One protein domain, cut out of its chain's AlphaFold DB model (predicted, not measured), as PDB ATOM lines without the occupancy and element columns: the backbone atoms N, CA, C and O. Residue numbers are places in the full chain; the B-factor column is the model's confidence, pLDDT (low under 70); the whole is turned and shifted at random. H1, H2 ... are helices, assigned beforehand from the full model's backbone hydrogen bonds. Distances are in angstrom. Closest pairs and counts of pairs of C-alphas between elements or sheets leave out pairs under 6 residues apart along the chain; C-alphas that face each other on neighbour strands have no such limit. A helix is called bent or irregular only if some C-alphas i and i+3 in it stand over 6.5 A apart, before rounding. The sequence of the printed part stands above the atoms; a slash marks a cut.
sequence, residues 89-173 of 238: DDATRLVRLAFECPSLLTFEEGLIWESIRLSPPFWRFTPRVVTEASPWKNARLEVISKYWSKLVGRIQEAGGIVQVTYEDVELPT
ATOM      1  N   ASP A  89     162.476  -2.139 138.566       92.38
ATOM      2  CA  ASP A  89     163.876  -1.987 138.180       92.38
ATOM      3  C   ASP A  89     164.010  -1.049 136.973       92.38
ATOM      4  O   ASP A  89     163.403  -1.281 135.922       92.38
ATOM      5  N   ASP A  90     164.816  -0.001 137.129       92.81
ATOM      6  CA  ASP A  90     165.012   1.064 136.139       92.81
ATOM      7  C   ASP A  90     165.622   0.542 134.843       92.81
ATOM      8  O   ASP A  90     165.165   0.905 133.757       92.81
ATOM      9  N   ALA A  91     166.588  -0.371 134.955       95.81
ATOM     10  CA  ALA A  91     167.210  -1.009 133.805       95.81
ATOM     11  C   ALA A  91     166.165  -1.732 132.950       95.81
ATOM     12  O   ALA A  91     166.070  -1.531 131.739       95.81
ATOM     13  N   THR A  92     165.317  -2.528 133.598       96.06
ATOM     14  CA  THR A  92     164.223  -3.243 132.946       96.06
ATOM     15  C   THR A  92     163.212  -2.285 132.315       96.06
ATOM     16  O   THR A  92     162.742  -2.561 131.209       96.06
ATOM     17  N   ARG A  93     162.875  -1.165 132.976       95.75
ATOM     18  CA  ARG A  93     161.976  -0.144 132.405       95.75
ATOM     19  C   ARG A  93     162.550   0.445 131.117       95.75
ATOM     20  O   ARG A  93     161.833   0.484 130.119       95.75
ATOM     21  N   LEU A  94     163.828   0.829 131.118       97.12
ATOM     22  CA  LEU A  94     164.488   1.384 129.935       97.12
ATOM     23  C   LEU A  94     164.532   0.368 128.795       97.12
ATOM     24  O   LEU A  94     164.122   0.689 127.686       97.12
ATOM     25  N   VAL A  95     164.967  -0.868 129.057       97.00
ATOM     26  CA  VAL A  95     165.064  -1.911 128.018       97.00
ATOM     27  C   VAL A  95     163.693  -2.204 127.395       97.00
ATOM     28  O   VAL A  95     163.589  -2.389 126.185       97.00
ATOM     29  N   ARG A  96     162.624  -2.223 128.200       96.19
ATOM     30  CA  ARG A  96     161.255  -2.424 127.702       96.19
ATOM     31  C   ARG A  96     160.769  -1.250 126.863       96.19
ATOM     32  O   ARG A  96     160.230  -1.482 125.786       96.19
ATOM     33  N   LEU A  97     160.980  -0.017 127.326       96.19
ATOM     34  CA  LEU A  97     160.623   1.182 126.568       96.19
ATOM     35  C   LEU A  97     161.385   1.241 125.241       96.19
ATOM     36  O   LEU A  97     160.776   1.462 124.202       96.19
ATOM     37  N   ALA A  98     162.689   0.971 125.270       95.38
ATOM     38  CA  ALA A  98     163.552   1.007 124.099       95.38
ATOM     39  C   ALA A  98     163.198  -0.051 123.052       95.38
ATOM     40  O   ALA A  98     163.317   0.204 121.856       95.38
ATOM     41  N   PHE A  99     162.756  -1.233 123.488       94.12
ATOM     42  CA  PHE A  99     162.304  -2.275 122.573       94.12
ATOM     43  C   PHE A  99     160.928  -1.967 121.970       94.12
ATOM     44  O   PHE A  99     160.719  -2.230 120.792       94.12
ATOM     45  N   GLU A 100     159.992  -1.441 122.762       91.38
ATOM     46  CA  GLU A 100     158.592  -1.273 122.349       91.38
ATOM     47  C   GLU A 100     158.308   0.048 121.634       91.38
ATOM     48  O   GLU A 100     157.552   0.084 120.663       91.38
ATOM     49  N   CYS A 101     158.885   1.139 122.132       93.00
ATOM     50  CA  CYS A 101     158.682   2.490 121.617       93.00
ATOM     51  C   CYS A 101     160.010   3.274 121.612       93.00
ATOM     52  O   CYS A 101     160.154   4.231 122.382       93.00
ATOM     53  N   PRO A 102     161.002   2.883 120.781       93.00
ATOM     54  CA  PRO A 102     162.287   3.573 120.707       93.00
ATOM     55  C   PRO A 102     162.177   5.074 120.405       93.00
ATOM     56  O   PRO A 102     163.065   5.830 120.790       93.00
ATOM     57  N   SER A 103     161.101   5.529 119.750       92.69
ATOM     58  CA  SER A 103     160.870   6.952 119.465       92.69
ATOM     59  C   SER A 103     160.671   7.816 120.716       92.69
ATOM     60  O   SER A 103     160.849   9.032 120.650       92.69
ATOM     61  N   LEU A 104     160.322   7.206 121.855       95.50
ATOM     62  CA  LEU A 104     160.130   7.896 123.131       95.50
ATOM     63  C   LEU A 104     161.409   8.014 123.963       95.50
ATOM     64  O   LEU A 104     161.374   8.654 125.014       95.50
ATOM     65  N   LEU A 105     162.516   7.407 123.526       96.44
ATOM     66  CA  LEU A 105     163.774   7.501 124.254       96.44
ATOM     67  C   LEU A 105     164.319   8.925 124.198       96.44
ATOM     68  O   LEU A 105     164.435   9.542 123.136       96.44
ATOM     69  N   THR A 106     164.724   9.428 125.355       96.62
ATOM     70  CA  THR A 106     165.574  10.613 125.419       96.62
ATOM     71  C   THR A 106     166.959  10.316 124.839       96.62
ATOM     72  O   THR A 106     167.355   9.164 124.656       96.62
ATOM     73  N   PHE A 107     167.738  11.366 124.566       95.25
ATOM     74  CA  PHE A 107     169.098  11.212 124.044       95.25
ATOM     75  C   PHE A 107     169.979  10.339 124.952       95.25
ATOM     76  O   PHE A 107     170.646   9.426 124.469       95.25
ATOM     77  N   GLU A 108     169.944  10.575 126.266       95.69
ATOM     78  CA  GLU A 108     170.716   9.796 127.242       95.69
ATOM     79  C   GLU A 108     170.258   8.334 127.293       95.69
ATOM     80  O   GLU A 108     171.085   7.422 127.273       95.69
ATOM     81  N   GLU A 109     168.946   8.090 127.284       97.19
ATOM     82  CA  GLU A 109     168.397   6.733 127.251       97.19
ATOM     83  C   GLU A 109     168.762   5.995 125.957       97.19
ATOM     84  O   GLU A 109     169.037   4.797 125.994       97.19
ATOM     85  N   GLY A 110     168.838   6.709 124.830       96.50
ATOM     86  CA  GLY A 110     169.327   6.180 123.559       96.50
ATOM     87  C   GLY A 110     170.795   5.749 123.623       96.50
ATOM     88  O   GLY A 110     171.137   4.671 123.136       96.50
ATOM     89  N   LEU A 111     171.661   6.530 124.282       96.81
ATOM     90  CA  LEU A 111     173.061   6.140 124.509       96.81
ATOM     91  C   LEU A 111     173.164   4.876 125.367       96.81
ATOM     92  O   LEU A 111     173.965   3.986 125.061       96.81
ATOM     93  N   ILE A 112     172.345   4.777 126.417       97.56
ATOM     94  CA  ILE A 112     172.275   3.582 127.265       97.56
ATOM     95  C   ILE A 112     171.797   2.385 126.449       97.56
ATOM     96  O   ILE A 112     172.431   1.330 126.483       97.56
ATOM     97  N   TRP A 113     170.727   2.547 125.676       96.62
ATOM     98  CA  TRP A 113     170.170   1.473 124.866       96.62
ATOM     99  C   TRP A 113     171.161   0.934 123.830       96.62
ATOM    100  O   TRP A 113     171.373  -0.278 123.760       96.62
ATOM    101  N   GLU A 114     171.833   1.809 123.078       95.50
ATOM    102  CA  GLU A 114     172.834   1.380 122.095       95.50
ATOM    103  C   GLU A 114     174.051   0.726 122.759       95.50
ATOM    104  O   GLU A 114     174.562  -0.278 122.261       95.50
ATOM    105  N   SER A 115     174.472   1.221 123.928       96.50
ATOM    106  CA  SER A 115     175.532   0.589 124.724       96.50
ATOM    107  C   SER A 115     175.145  -0.833 125.137       96.50
ATOM    108  O   SER A 115     175.952  -1.757 125.020       96.50
ATOM    109  N   ILE A 116     173.891  -1.051 125.550       96.62
ATOM    110  CA  ILE A 116     173.381  -2.390 125.872       96.62
ATOM    111  C   ILE A 116     173.354  -3.264 124.611       96.62
ATOM    112  O   ILE A 116     173.866  -4.384 124.633       96.62
ATOM    113  N   ARG A 117     172.808  -2.762 123.496       95.19
ATOM    114  CA  ARG A 117     172.670  -3.505 122.230       95.19
ATOM    115  C   ARG A 117     174.006  -3.993 121.679       95.19
ATOM    116  O   ARG A 117     174.091  -5.119 121.194       95.19
ATOM    117  N   LEU A 118     175.051  -3.177 121.801       93.50
ATOM    118  CA  LEU A 118     176.394  -3.496 121.317       93.50
ATOM    119  C   LEU A 118     177.217  -4.364 122.272       93.50
ATOM    120  O   LEU A 118     178.308  -4.783 121.896       93.50
ATOM    121  N   SER A 119     176.725  -4.639 123.480       95.31
ATOM    122  CA  SER A 119     177.471  -5.350 124.520       95.31
ATOM    123  C   SER A 119     177.027  -6.816 124.627       95.31
ATOM    124  O   SER A 119     175.966  -7.093 125.195       95.31
ATOM    125  N   PRO A 120     177.821  -7.793 124.138       94.38
ATOM    126  CA  PRO A 120     177.463  -9.217 124.145       94.38
ATOM    127  C   PRO A 120     177.033  -9.821 125.496       94.38
ATOM    128  O   PRO A 120     176.126 -10.658 125.491       94.38
ATOM    129  N   PRO A 121     177.605  -9.432 126.656       94.50
ATOM    130  CA  PRO A 121     177.264 -10.055 127.936       94.50
ATOM    131  C   PRO A 121     175.806  -9.877 128.366       94.50
ATOM    132  O   PRO A 121     175.306 -10.667 129.167       94.50
ATOM    133  N   PHE A 122     175.111  -8.871 127.832       95.75
ATOM    134  CA  PHE A 122     173.711  -8.594 128.149       95.75
ATOM    135  C   PHE A 122     172.717  -9.438 127.349       95.75
ATOM    136  O   PHE A 122     171.511  -9.311 127.555       95.75
ATOM    137  N   TRP A 123     173.192 -10.321 126.468       94.62
ATOM    138  CA  TRP A 123     172.340 -11.079 125.559       94.62
ATOM    139  C   TRP A 123     172.591 -12.582 125.648       94.62
ATOM    140  O   TRP A 123     173.680 -13.057 125.980       94.62
ATOM    141  N   ARG A 124     171.565 -13.385 125.364       89.56
ATOM    142  CA  ARG A 124     171.742 -14.827 125.131       89.56
ATOM    143  C   ARG A 124     172.429 -15.064 123.791       89.56
ATOM    144  O   ARG A 124     173.317 -15.904 123.713       89.56
ATOM    145  N   PHE A 125     172.049 -14.279 122.790       88.31
ATOM    146  CA  PHE A 125     172.701 -14.160 121.492       88.31
ATOM    147  C   PHE A 125     172.748 -12.679 121.104       88.31
ATOM    148  O   PHE A 125     171.755 -11.972 121.248       88.31
ATOM    149  N   THR A 126     173.890 -12.179 120.635       88.00
ATOM    150  CA  THR A 126     174.032 -10.750 120.316       88.00
ATOM    151  C   THR A 126     173.064 -10.347 119.193       88.00
ATOM    152  O   THR A 126     173.161 -10.915 118.101       88.00
ATOM    153  N   PRO A 127     172.138  -9.397 119.433       90.69
ATOM    154  CA  PRO A 127     171.139  -9.013 118.447       90.69
ATOM    155  C   PRO A 127     171.776  -8.215 117.306       90.69
ATOM    156  O   PRO A 127     172.533  -7.272 117.529       90.69
ATOM    157  N   ARG A 128     171.442  -8.568 116.065       88.06
ATOM    158  CA  ARG A 128     171.854  -7.841 114.853       88.06
ATOM    159  C   ARG A 128     170.834  -6.780 114.457       88.06
ATOM    160  O   ARG A 128     171.197  -5.739 113.914       88.06
ATOM    161  N   VAL A 129     169.563  -7.037 114.756       86.94
ATOM    162  CA  VAL A 129     168.424  -6.152 114.482       86.94
ATOM    163  C   VAL A 129     167.630  -5.885 115.759       86.94
ATOM    164  O   VAL A 129     167.708  -6.645 116.721       86.94
ATOM    165  N   VAL A 130     166.843  -4.805 115.779       83.50
ATOM    166  CA  VAL A 130     166.063  -4.406 116.967       83.50
ATOM    167  C   VAL A 130     165.078  -5.498 117.396       83.50
ATOM    168  O   VAL A 130     164.942  -5.767 118.584       83.50
ATOM    169  N   THR A 131     164.463  -6.207 116.447       85.19
ATOM    170  CA  THR A 131     163.505  -7.289 116.734       85.19
ATOM    171  C   THR A 131     164.131  -8.481 117.471       85.19
ATOM    172  O   THR A 131     163.438  -9.187 118.203       85.19
ATOM    173  N   GLU A 132     165.445  -8.690 117.337       89.19
ATOM    174  CA  GLU A 132     166.198  -9.708 118.080       89.19
ATOM    175  C   GLU A 132     166.533  -9.258 119.510       89.19
ATOM    176  O   GLU A 132     166.781 -10.099 120.376       89.19
ATOM    177  N   ALA A 133     166.501  -7.953 119.795       90.88
ATOM    178  CA  ALA A 133     166.822  -7.359 121.093       90.88
ATOM    179  C   ALA A 133     165.653  -7.450 122.099       90.88
ATOM    180  O   ALA A 133     165.436  -6.561 122.918       90.88
ATOM    181  N   SER A 134     164.879  -8.537 122.035       92.00
ATOM    182  CA  SER A 134     163.669  -8.717 122.836       92.00
ATOM    183  C   SER A 134     163.978  -8.883 124.334       92.00
ATOM    184  O   SER A 134     164.713  -9.817 124.692       92.00
ATOM    185  N   PRO A 135     163.359  -8.082 125.228       91.94
ATOM    186  CA  PRO A 135     163.549  -8.204 126.674       91.94
ATOM    187  C   PRO A 135     163.060  -9.532 127.255       91.94
ATOM    188  O   PRO A 135     163.577  -9.982 128.270       91.94
ATOM    189  N   TRP A 136     162.069 -10.171 126.627       90.69
ATOM    190  CA  TRP A 136     161.467 -11.407 127.146       90.69
ATOM    191  C   TRP A 136     162.199 -12.673 126.712       90.69
ATOM    192  O   TRP A 136     162.066 -13.711 127.356       90.69
ATOM    193  N   LYS A 137     162.931 -12.617 125.593       90.25
ATOM    194  CA  LYS A 137     163.531 -13.807 124.971       90.25
ATOM    195  C   LYS A 137     165.053 -13.788 124.971       90.25
ATOM    196  O   LYS A 137     165.657 -14.846 125.131       90.25
ATOM    197  N   ASN A 138     165.660 -12.622 124.763       93.56
ATOM    198  CA  ASN A 138     167.089 -12.526 124.484       93.56
ATOM    199  C   ASN A 138     167.860 -11.730 125.544       93.56
ATOM    200  O   ASN A 138     168.958 -12.141 125.924       93.56
ATOM    201  N   ALA A 139     167.298 -10.626 126.044       95.75
ATOM    202  CA  ALA A 139     167.976  -9.807 127.044       95.75
ATOM    203  C   ALA A 139     168.175 -10.573 128.363       95.75
ATOM    204  O   ALA A 139     167.263 -11.227 128.870       95.75
ATOM    205  N   ARG A 140     169.367 -10.446 128.944       94.31
ATOM    206  CA  ARG A 140     169.707 -10.908 130.294       94.31
ATOM    207  C   ARG A 140     169.456  -9.777 131.283       94.31
ATOM    208  O   ARG A 140     170.393  -9.122 131.743       94.31
ATOM    209  N   LEU A 141     168.181  -9.500 131.559       95.00
ATOM    210  CA  LEU A 141     167.753  -8.375 132.404       95.00
ATOM    211  C   LEU A 141     168.409  -8.404 133.792       95.00
ATOM    212  O   LEU A 141     168.748  -7.360 134.336       95.00
ATOM    213  N   GLU A 142     168.663  -9.593 134.330       94.00
ATOM    214  CA  GLU A 142     169.377  -9.803 135.586       94.00
ATOM    215  C   GLU A 142     170.822  -9.283 135.555       94.00
ATOM    216  O   GLU A 142     171.289  -8.691 136.528       94.00
ATOM    217  N   VAL A 143     171.522  -9.452 134.428       95.00
ATOM    218  CA  VAL A 143     172.898  -8.969 134.248       95.00
ATOM    219  C   VAL A 143     172.894  -7.455 134.065       95.00
ATOM    220  O   VAL A 143     173.697  -6.763 134.689       95.00
ATOM    221  N   ILE A 144     171.962  -6.940 133.256       96.31
ATOM    222  CA  ILE A 144     171.814  -5.498 133.013       96.31
ATOM    223  C   ILE A 144     171.488  -4.780 134.329       96.31
ATOM    224  O   ILE A 144     172.158  -3.810 134.665       96.31
ATOM    225  N   SER A 145     170.526  -5.287 135.105       95.62
ATOM    226  CA  SER A 145     170.141  -4.722 136.404       95.62
ATOM    227  C   SER A 145     171.307  -4.751 137.403       95.62
ATOM    228  O   SER A 145     171.622  -3.725 138.006       95.62
ATOM    229  N   LYS A 146     172.046  -5.870 137.511       95.06
ATOM    230  CA  LYS A 146     173.235  -5.962 138.388       95.06
ATOM    231  C   LYS A 146     174.322  -4.949 138.003       95.06
ATOM    232  O   LYS A 146     174.989  -4.406 138.884       95.06
ATOM    233  N   TYR A 147     174.530  -4.708 136.708       95.81
ATOM    234  CA  TYR A 147     175.569  -3.803 136.206       95.81
ATOM    235  C   TYR A 147     175.084  -2.354 135.998       95.81
ATOM    236  O   TYR A 147     175.881  -1.486 135.643       95.81
ATOM    237  N   TRP A 148     173.807  -2.065 136.261       95.88
ATOM    238  CA  TRP A 148     173.141  -0.821 135.865       95.88
ATOM    239  C   TRP A 148     173.864   0.445 136.326       95.88
ATOM    240  O   TRP A 148     174.239   1.279 135.505       95.88
ATOM    241  N   SER A 149     174.137   0.565 137.628       95.62
ATOM    242  CA  SER A 149     174.781   1.759 138.191       95.62
ATOM    243  C   SER A 149     176.174   2.003 137.602       95.62
ATOM    244  O   SER A 149     176.549   3.148 137.358       95.62
ATOM    245  N   LYS A 150     176.937   0.930 137.338       96.25
ATOM    246  CA  LYS A 150     178.269   1.020 136.719       96.25
ATOM    247  C   LYS A 150     178.167   1.428 135.249       96.25
ATOM    248  O   LYS A 150     178.948   2.261 134.802       96.25
ATOM    249  N   LEU A 151     177.206   0.868 134.512       96.00
ATOM    250  CA  LEU A 151     176.971   1.199 133.106       96.00
ATOM    251  C   LEU A 151     176.637   2.682 132.931       96.00
ATOM    252  O   LEU A 151     177.280   3.358 132.135       96.00
ATOM    253  N   VAL A 152     175.668   3.184 133.703       96.38
ATOM    254  CA  VAL A 152     175.243   4.588 133.636       96.38
ATOM    255  C   VAL A 152     176.408   5.524 133.964       96.38
ATOM    256  O   VAL A 152     176.648   6.468 133.215       96.38
ATOM    257  N   GLY A 153     177.188   5.222 135.010       96.00
ATOM    258  CA  GLY A 153     178.380   6.003 135.357       96.00
ATOM    259  C   GLY A 153     179.412   6.049 134.225       96.00
ATOM    260  O   GLY A 153     179.848   7.128 133.834       96.00
ATOM    261  N   ARG A 154     179.734   4.897 133.616       95.94
ATOM    262  CA  ARG A 154     180.679   4.831 132.485       95.94
ATOM    263  C   ARG A 154     180.211   5.639 131.276       95.94
ATOM    264  O   ARG A 154     181.029   6.278 130.622       95.94
ATOM    265  N   ILE A 155     178.917   5.605 130.965       95.75
ATOM    266  CA  ILE A 155     178.343   6.353 129.835       95.75
ATOM    267  C   ILE A 155     178.400   7.858 130.100       95.75
ATOM    268  O   ILE A 155     178.764   8.620 129.205       95.75
ATOM    269  N   GLN A 156     178.096   8.288 131.327       94.38
ATOM    270  CA  GLN A 156     178.194   9.694 131.729       94.38
ATOM    271  C   GLN A 156     179.639  10.207 131.670       94.38
ATOM    272  O   GLN A 156     179.872  11.304 131.171       94.38
ATOM    273  N   GLU A 157     180.608   9.410 132.126       95.50
ATOM    274  CA  GLU A 157     182.036   9.747 132.063       95.50
ATOM    275  C   GLU A 157     182.562   9.807 130.623       95.50
ATOM    276  O   GLU A 157     183.340  10.698 130.281       95.50
ATOM    277  N   ALA A 158     182.135   8.876 129.768       93.88
ATOM    278  CA  ALA A 158     182.544   8.834 128.368       93.88
ATOM    279  C   ALA A 158     181.833   9.888 127.498       93.88
ATOM    280  O   ALA A 158     182.353  10.262 126.446       93.88
ATOM    281  N   GLY A 159     180.640  10.337 127.898       92.69
ATOM    282  CA  GLY A 159     179.787  11.224 127.102       92.69
ATOM    283  C   GLY A 159     179.266  10.580 125.810       92.69
ATOM    284  O   GLY A 159     178.962  11.286 124.850       92.69
ATOM    285  N   GLY A 160     179.202   9.246 125.749       95.00
ATOM    286  CA  GLY A 160     178.886   8.513 124.526       95.00
ATOM    287  C   GLY A 160     178.635   7.022 124.743       95.00
ATOM    288  O   GLY A 160     178.493   6.553 125.869       95.00
ATOM    289  N   ILE A 161     178.562   6.278 123.638       95.69
ATOM    290  CA  ILE A 161     178.282   4.837 123.639       95.69
ATOM    291  C   ILE A 161     179.487   4.066 124.195       95.69
ATOM    292  O   ILE A 161     180.620   4.281 123.762       95.69
ATOM    293  N   VAL A 162     179.230   3.127 125.107       95.56
ATOM    294  CA  VAL A 162     180.251   2.283 125.740       95.56
ATOM    295  C   VAL A 162     179.956   0.812 125.453       95.56
ATOM    296  O   VAL A 162     178.833   0.350 125.634       95.56
ATOM    297  N   GLN A 163     180.974   0.058 125.033       94.19
ATOM    298  CA  GLN A 163     180.885  -1.399 124.919       94.19
ATOM    299  C   GLN A 163     181.370  -2.070 126.205       94.19
ATOM    300  O   GLN A 163     182.389  -1.680 126.776       94.19
ATOM    301  N   VAL A 164     180.630  -3.088 126.639       94.00
ATOM    302  CA  VAL A 164     180.885  -3.865 127.854       94.00
ATOM    303  C   VAL A 164     181.295  -5.285 127.473       94.00
ATOM    304  O   VAL A 164     180.629  -5.945 126.670       94.00
ATOM    305  N   THR A 165     182.394  -5.759 128.057       92.69
ATOM    306  CA  THR A 165     182.931  -7.111 127.836       92.69
ATOM    307  C   THR A 165     182.457  -8.093 128.914       92.69
ATOM    308  O   THR A 165     181.875  -7.702 129.923       92.69
ATOM    309  N   TYR A 166     182.678  -9.399 128.710       90.06
ATOM    310  CA  TYR A 166     182.301 -10.423 129.701       90.06
ATOM    311  C   TYR A 166     183.048 -10.242 131.032       90.06
ATOM    312  O   TYR A 166     182.458 -10.427 132.096       90.06
ATOM    313  N   GLU A 167     184.300  -9.786 130.967       89.50
ATOM    314  CA  GLU A 167     185.137  -9.481 132.131       89.50
ATOM    315  C   GLU A 167     184.559  -8.328 132.963       89.50
ATOM    316  O   GLU A 167     184.494  -8.428 134.188       89.50
ATOM    317  N   ASP A 168     184.047  -7.278 132.308       90.19
ATOM    318  CA  ASP A 168     183.468  -6.104 132.978       90.19
ATOM    319  C   ASP A 168     182.281  -6.457 133.894       90.19
ATOM    320  O   ASP A 168     182.038  -5.782 134.900       90.19
ATOM    321  N   VAL A 169     181.523  -7.499 133.535       89.94
ATOM    322  CA  VAL A 169     180.330  -7.960 134.266       89.94
ATOM    323  C   VAL A 169     180.580  -9.214 135.108       89.94
ATOM    324  O   VAL A 169     179.624  -9.778 135.645       89.94
ATOM    325  N   GLU A 170     181.842  -9.632 135.251       88.56
ATOM    326  CA  GLU A 170     182.250 -10.819 136.020       88.56
ATOM    327  C   GLU A 170     181.591 -12.117 135.507       88.56
ATOM    328  O   GLU A 170     181.271 -13.020 136.286       88.56
ATOM    329  N   LEU A 171     181.342 -12.211 134.195       85.31
ATOM    330  CA  LEU A 171     180.809 -13.414 133.558       85.31
ATOM    331  C   LEU A 171     181.921 -14.173 132.827       85.31
ATOM    332  O   LEU A 171     182.774 -13.543 132.206       85.31
ATOM    333  N   PRO A 172     181.895 -15.519 132.843       81.94
ATOM    334  CA  PRO A 172     182.832 -16.308 132.058       81.94
ATOM    335  C   PRO A 172     182.605 -16.066 130.567       81.94
ATOM    336  O   PRO A 172     181.462 -15.907 130.111       81.94
ATOM    337  N   THR A 173     183.694 -16.059 129.805       84.50
ATOM    338  CA  THR A 173     183.609 -15.894 128.354       84.50
ATOM    339  C   THR A 173     182.945 -17.120 127.712       84.50
ATOM    340  O   THR A 173     182.949 -18.215 128.283       84.50
TER     341      THR A 173
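What this domain is: This is residues 89 to 173 of the 238 residues of an uncharacterized protein of Pseudomonas amygdali pv. aesculi (UniProt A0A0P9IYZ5). Three helices cross one another at large angles in a small compact cluster, their centres making a triangle and each helix touching the other two. A long loop, residues 118 to 140, joins the end of H2 to the beginning of H3, and after H3 the last stretch, residues 159 to 173, folds back with no named element. The printed part has 85 residues with three named helices in the order H1, H2, H3 and no named strand; the class is all helix, though under half of the residues, 40 of 85, are in named elements. The whole is compact, with a radius of gyration of the C-alphas of 11.7 A, and rounded, spanning 33 by 30 by 24 A.

Where its parts are: H1, residues 90 to 100, begins with C-alpha 90 at (165.012, 1.064, 136.139) and is 15.4 A long from first to last C-alpha. H2, residues 107 to 117, is 15.3 A long. H3, residues 141 to 158, is 23.0 A long and ends with C-alpha 158 at (182.544, 8.834, 128.368). H3 has a kink of 61 degrees near residue 148 and is irregular: C-alphas 146 and 149 are 7.9 A apart.

How they stand to each other: H1 and H2 touch, about perpendicular at 86 degrees; their closest C-alphas, those of Ala 98 and Trp 113, are 6.7 A apart. H1 touches H3 with residues 141 to 148 of H3 alone, about perpendicular at 88 degrees; the closest C-alphas, those of Ala 91 and Ser 145, are 5.4 A apart. H2 and H3 touch at a steep tilt of 53 degrees, opposite ways, with the C-alphas of Ile 112 and Val 152 closest at 7.1 A. In H1 and H2 every O i to N i+4 pair is within hydrogen-bond range; in H3, 12 of 14 are.

The domain as a whole: The two C-alphas farthest apart, those of Ser 103 and Pro 172, are 34.4 A apart. The printed part has no cut. The link from H1 to H2 is short, with 6 residues, and that from H2 to H3 is long, with 23. The mean pLDDT of the printed part is 93.4, and no printed residue is under 70.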